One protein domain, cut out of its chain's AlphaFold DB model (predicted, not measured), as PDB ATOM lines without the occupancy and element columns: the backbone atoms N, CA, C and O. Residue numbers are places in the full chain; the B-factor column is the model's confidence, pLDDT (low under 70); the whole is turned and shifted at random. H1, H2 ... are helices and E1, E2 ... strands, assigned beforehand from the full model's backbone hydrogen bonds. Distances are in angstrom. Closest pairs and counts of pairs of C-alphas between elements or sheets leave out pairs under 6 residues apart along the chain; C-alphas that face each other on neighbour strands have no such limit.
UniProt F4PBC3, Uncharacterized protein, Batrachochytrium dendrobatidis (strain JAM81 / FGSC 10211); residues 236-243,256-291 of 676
ATOM      1  N   GLN A 236      41.787   0.269  26.972       84.75
ATOM      2  CA  GLN A 236      42.023   1.314  25.994       84.75
ATOM      3  C   GLN A 236      41.496   0.861  24.640       84.75
ATOM      4  O   GLN A 236      41.834  -0.213  24.148       84.75
ATOM      5  N   THR A 237      40.634   1.686  24.045       80.75
ATOM      6  CA  THR A 237      40.180   1.482  22.668       80.75
ATOM      7  C   THR A 237      41.143   2.211  21.752       80.75
ATOM      8  O   THR A 237      41.229   3.441  21.794       80.75
ATOM      9  N   CYS A 238      41.886   1.468  20.942       71.38
ATOM     10  CA  CYS A 238      42.708   2.069  19.908       71.38
ATOM     11  C   CYS A 238      41.788   2.479  18.755       71.38
ATOM     12  O   CYS A 238      41.178   1.621  18.121       71.38
ATOM     13  N   SER A 239      41.628   3.781  18.497       65.38
ATOM     14  CA  SER A 239      40.852   4.211  17.333       65.38
ATOM     15  C   SER A 239      41.568   3.776  16.052       65.38
ATOM     16  O   SER A 239      42.789   3.885  15.936       65.38
ATOM     17  N   ALA A 240      40.799   3.294  15.075       59.06
ATOM     18  CA  ALA A 240      41.306   2.958  13.744       59.06
ATOM     19  C   ALA A 240      41.652   4.209  12.903       59.06
ATOM     20  O   ALA A 240      42.081   4.082  11.757       59.06
ATOM     21  N   ASP A 241      41.447   5.417  13.448       51.78
ATOM     22  CA  ASP A 241      41.567   6.669  12.705       51.78
ATOM     23  C   ASP A 241      43.019   7.039  12.391       51.78
ATOM     24  O   ASP A 241      43.878   7.210  13.257       51.78
ATOM     25  N   VAL A 242      43.248   7.221  11.093       47.41
ATOM     26  CA  VAL A 242      44.549   7.386  10.432       47.41
ATOM     27  C   VAL A 242      44.994   8.863  10.368       47.41
ATOM     28  O   VAL A 242      45.927   9.214   9.648       47.41
ATOM     29  N   ALA A 243      44.334   9.772  11.094       40.16
ATOM     30  CA  ALA A 243      44.524  11.212  10.914       40.16
ATOM     31  C   ALA A 243      45.376  11.884  12.015       40.16
ATOM     32  O   ALA A 243      45.025  11.919  13.193       40.16
ATOM     33  N   THR A 256      52.945   6.246  22.854       45.25
ATOM     34  CA  THR A 256      51.761   5.686  22.188       45.25
ATOM     35  C   THR A 256      51.385   4.363  22.873       45.25
ATOM     36  O   THR A 256      52.121   3.388  22.781       45.25
ATOM     37  N   ALA A 257      50.238   4.320  23.553       47.28
ATOM     38  CA  ALA A 257      49.644   3.075  24.060       47.28
ATOM     39  C   ALA A 257      49.121   2.163  22.948       47.28
ATOM     40  O   ALA A 257      49.214   0.941  22.943       47.28
ATOM     41  N   CYS A 258      48.549   2.852  21.976       55.53
ATOM     42  CA  CYS A 258      48.122   2.352  20.707       55.53
ATOM     43  C   CYS A 258      49.131   2.932  19.740       55.53
ATOM     44  O   CYS A 258      49.171   4.155  19.564       55.53
ATOM     45  N   VAL A 259      49.967   2.090  19.137       55.16
ATOM     46  CA  VAL A 259      50.678   2.515  17.934       55.16
ATOM     47  C   VAL A 259      49.579   2.834  16.928       55.16
ATOM     48  O   VAL A 259      48.942   1.926  16.391       55.16
ATOM     49  N   LYS A 260      49.264   4.130  16.769       60.62
ATOM     50  CA  LYS A 260      48.360   4.593  15.718       60.62
ATOM     51  C   LYS A 260      48.928   4.011  14.443       60.62
ATOM     52  O   LYS A 260      50.090   4.255  14.127       60.62
ATOM     53  N   CYS A 261      48.126   3.237  13.733       64.94
ATOM     54  CA  CYS A 261      48.558   2.718  12.459       64.94
ATOM     55  C   CYS A 261      48.786   3.878  11.502       64.94
ATOM     56  O   CYS A 261      47.851   4.424  10.927       64.94
ATOM     57  N   SER A 262      50.047   4.254  11.333       70.81
ATOM     58  CA  SER A 262      50.475   5.329  10.444       70.81
ATOM     59  C   SER A 262      50.577   4.837   8.996       70.81
ATOM     60  O   SER A 262      51.478   5.203   8.239       70.81
ATOM     61  N   PHE A 263      49.646   3.972   8.587       78.69
ATOM     62  CA  PHE A 263      49.574   3.515   7.211       78.69
ATOM     63  C   PHE A 263      49.004   4.631   6.352       78.69
ATOM     64  O   PHE A 263      47.893   5.098   6.574       78.69
ATOM     65  N   ASN A 264      49.736   5.035   5.321       81.44
ATOM     66  CA  ASN A 264      49.144   5.856   4.281       81.44
ATOM     67  C   ASN A 264      48.063   5.015   3.577       81.44
ATOM     68  O   ASN A 264      48.397   4.062   2.872       81.44
ATOM     69  N   THR A 265      46.781   5.341   3.769       79.94
ATOM     70  CA  THR A 265      45.643   4.581   3.213       79.94
ATOM     71  C   THR A 265      45.697   4.466   1.692       79.94
ATOM     72  O   THR A 265      45.234   3.474   1.137       79.94
ATOM     73  N   THR A 266      46.330   5.430   1.011       82.44
ATOM     74  CA  THR A 266      46.549   5.369  -0.444       82.44
ATOM     75  C   THR A 266      47.588   4.318  -0.845       82.44
ATOM     76  O   THR A 266      47.487   3.736  -1.919       82.44
ATOM     77  N   MET A 267      48.567   4.037   0.023       82.81
ATOM     78  CA  MET A 267      49.611   3.025  -0.191       82.81
ATOM     79  C   MET A 267      49.255   1.663   0.424       82.81
ATOM     80  O   MET A 267      49.859   0.655   0.071       82.81
ATOM     81  N   CYS A 268      48.289   1.631   1.344       87.75
ATOM     82  CA  CYS A 268      47.882   0.456   2.104       87.75
ATOM     83  C   CYS A 268      46.353   0.274   2.052       87.75
ATOM     84  O   CYS A 268      45.644   0.709   2.964       87.75
ATOM     85  N   PRO A 269      45.812  -0.402   1.022       88.56
ATOM     86  CA  PRO A 269      44.368  -0.615   0.890       88.56
ATOM     87  C   PRO A 269      43.786  -1.536   1.978       88.56
ATOM     88  O   PRO A 269      42.585  -1.524   2.221       88.56
ATOM     89  N   ILE A 270      44.632  -2.320   2.654       91.06
ATOM     90  CA  ILE A 270      44.253  -3.230   3.746       91.06
ATOM     91  C   ILE A 270      44.463  -2.618   5.145       91.06
ATOM     92  O   ILE A 270      44.462  -3.352   6.133       91.06
ATOM     93  N   ALA A 271      44.669  -1.299   5.249       86.56
ATOM     94  CA  ALA A 271      44.986  -0.626   6.513       86.56
ATOM     95  C   ALA A 271      43.948  -0.904   7.611       86.56
ATOM     96  O   ALA A 271      44.324  -1.196   8.741       86.56
ATOM     97  N   SER A 272      42.656  -0.895   7.271       82.62
ATOM     98  CA  SER A 272      41.565  -1.189   8.212       82.62
ATOM     99  C   SER A 272      41.612  -2.621   8.753       82.62
ATOM    100  O   SER A 272      41.333  -2.842   9.926       82.62
ATOM    101  N   SER A 273      42.018  -3.590   7.931       85.31
ATOM    102  CA  SER A 273      42.167  -4.993   8.339       85.31
ATOM    103  C   SER A 273      43.436  -5.248   9.153       85.31
ATOM    104  O   SER A 273      43.473  -6.167   9.965       85.31
ATOM    105  N   LEU A 274      44.494  -4.460   8.929       81.62
ATOM    106  CA  LEU A 274      45.723  -4.512   9.727       81.62
ATOM    107  C   LEU A 274      45.591  -3.763  11.054       81.62
ATOM    108  O   LEU A 274      46.420  -3.949  11.948       81.62
ATOM    109  N   CYS A 275      44.588  -2.900  11.169       77.00
ATOM    110  CA  CYS A 275      44.356  -2.024  12.310       77.00
ATOM    111  C   CYS A 275      42.890  -2.058  12.707       77.00
ATOM    112  O   CYS A 275      42.225  -1.018  12.666       77.00
ATOM    113  N   PRO A 276      42.369  -3.245  13.070       71.25
ATOM    114  CA  PRO A 276      41.090  -3.279  13.744       71.25
ATOM    115  C   PRO A 276      41.210  -2.374  14.974       71.25
ATOM    116  O   PRO A 276      42.247  -2.351  15.646       71.25
ATOM    117  N   GLY A 277      40.193  -1.546  15.204       69.50
ATOM    118  CA  GLY A 277      40.124  -0.745  16.415       69.50
ATOM    119  C   GLY A 277      39.936  -1.681  17.599       69.50
ATOM    120  O   GLY A 277      38.805  -1.949  17.992       69.50
ATOM    121  N   ASP A 278      41.031  -2.240  18.099       72.88
ATOM    122  CA  ASP A 278      40.987  -3.244  19.146       72.88
ATOM    123  C   ASP A 278      40.898  -2.557  20.506       72.88
ATOM    124  O   ASP A 278      41.620  -1.604  20.829       72.88
ATOM    125  N   THR A 279      39.973  -3.061  21.314       82.38
ATOM    126  CA  THR A 279      39.943  -2.809  22.747       82.38
ATOM    127  C   THR A 279      40.906  -3.779  23.408       82.38
ATOM    128  O   THR A 279      40.665  -4.986  23.387       82.38
ATOM    129  N   ASP A 280      41.972  -3.263  24.007       84.06
ATOM    130  CA  ASP A 280      42.937  -4.072  24.747       84.06
ATOM    131  C   ASP A 280      43.077  -3.554  26.183       84.06
ATOM    132  O   ASP A 280      42.846  -2.376  26.470       84.06
ATOM    133  N   LEU A 281      43.441  -4.445  27.100       89.44
ATOM    134  CA  LEU A 281      43.829  -4.073  28.453       89.44
ATOM    135  C   LEU A 281      45.287  -3.628  28.401       89.44
ATOM    136  O   LEU A 281      46.165  -4.457  28.196       89.44
ATOM    137  N   ARG A 282      45.558  -2.339  28.591       85.81
ATOM    138  CA  ARG A 282      46.908  -1.764  28.560       85.81
ATOM    139  C   ARG A 282      47.391  -1.418  29.956       85.81
ATOM    140  O   ARG A 282      46.597  -1.058  30.823       85.81
ATOM    141  N   LEU A 283      48.693  -1.549  30.184       87.81
ATOM    142  CA  LEU A 283      49.297  -1.236  31.476       87.81
ATOM    143  C   LEU A 283      49.310   0.283  31.699       87.81
ATOM    144  O   LEU A 283      49.832   1.030  30.888       87.81
ATOM    145  N   ASN A 284      48.805   0.766  32.833       85.81
ATOM    146  CA  ASN A 284      48.740   2.206  33.123       85.81
ATOM    147  C   ASN A 284      50.121   2.857  33.227       85.81
ATOM    148  O   ASN A 284      50.278   4.027  32.896       85.81
ATOM    149  N   ALA A 285      51.108   2.107  33.726       83.44
ATOM    150  CA  ALA A 285      52.480   2.587  33.874       83.44
ATOM    151  C   ALA A 285      53.215   2.691  32.528       83.44
ATOM    152  O   ALA A 285      54.060   3.565  32.366       83.44
ATOM    153  N   ASP A 286      52.892   1.804  31.586       79.38
ATOM    154  CA  ASP A 286      53.404   1.831  30.219       79.38
ATOM    155  C   ASP A 286      52.317   1.313  29.270       79.38
ATOM    156  O   ASP A 286      52.196   0.103  29.049       79.38
ATOM    157  N   PRO A 287      51.512   2.225  28.709       76.44
ATOM    158  CA  PRO A 287      50.379   1.837  27.889       76.44
ATOM    159  C   PRO A 287      50.754   1.082  26.607       76.44
ATOM    160  O   PRO A 287      49.873   0.514  25.967       76.44
ATOM    161  N   SER A 288      52.033   1.065  26.205       69.31
ATOM    162  CA  SER A 288      52.483   0.292  25.039       69.31
ATOM    163  C   SER A 288      52.380  -1.221  25.260       69.31
ATOM    164  O   SER A 288      52.256  -1.976  24.296       69.31
ATOM    165  N   LEU A 289      52.353  -1.659  26.522       78.69
ATOM    166  CA  LEU A 289      52.345  -3.065  26.903       78.69
ATOM    167  C   LEU A 289      50.914  -3.579  27.086       78.69
ATOM    168  O   LEU A 289      50.107  -2.991  27.817       78.69
ATOM    169  N   SER A 290      50.600  -4.703  26.444       84.94
ATOM    170  CA  SER A 290      49.312  -5.377  26.637       84.94
ATOM    171  C   SER A 290      49.321  -6.161  27.940       84.94
ATOM    172  O   SER A 290      50.109  -7.086  28.145       84.94
ATOM    173  N   CYS A 291      48.398  -5.845  28.838       91.25
ATOM    174  CA  CYS A 291      48.223  -6.600  30.061       91.25
ATOM    175  C   CYS A 291      47.780  -8.036  29.804       91.25
ATOM    176  O   CYS A 291      48.250  -8.940  30.490       91.25
TER     177      CYS A 291
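Overview. This is residues 236 to 243 and 256 to 291 of the 676 residues of an uncharacterized protein of Batrachochytrium dendrobatidis (strain JAM81 / FGSC 10211) (UniProt F4PBC3). Little regular structure is present: a rod made mostly of loops, in which residues 256 to 270 run lengthwise to one end and the chain folds back through the short helix H1 to the strand E1 near the other end. Residues 236 to 237 pair beside E1, and residues 284 to 291 turn back past it. The printed part has 44 residues, of which 9 are in named elements, H1 then E1, a mixed class. It is only just loose, close to compact, with a radius of gyration of the C-alphas of 11.3 A and spans of 35 by 14 by 13 A.

Along the chain. The printed part begins at C-alpha 236, (42.023, 1.314, 25.994). H1, residues 271 to 274, begins at C-alpha 271, (44.986, -0.626, 6.513). E1, residues 279 to 283, is 12.9 A long and ends at C-alpha 283, (49.297, -1.236, 31.476).

Arrangement. Residues 236 to 237 pair antiparallel with residues 279 to 280 of E1, which pairs with no named strand. H1 and E1 are apart, joined by a tight link of 4 residues. H1 is too short for an O i to N i+4 pair; its one O i to N i+3 pair is within hydrogen-bond range.

Size, cuts and confidence. The C-alphas farthest apart, of Thr 266 and Ala 285, are 34.9 A apart. Residues 244 to 255 are not printed, with 14.5 A between C-alphas 243 and 256. The pLDDT is under 70 at residues 239 to 243, 256 to 261, 277 and 288.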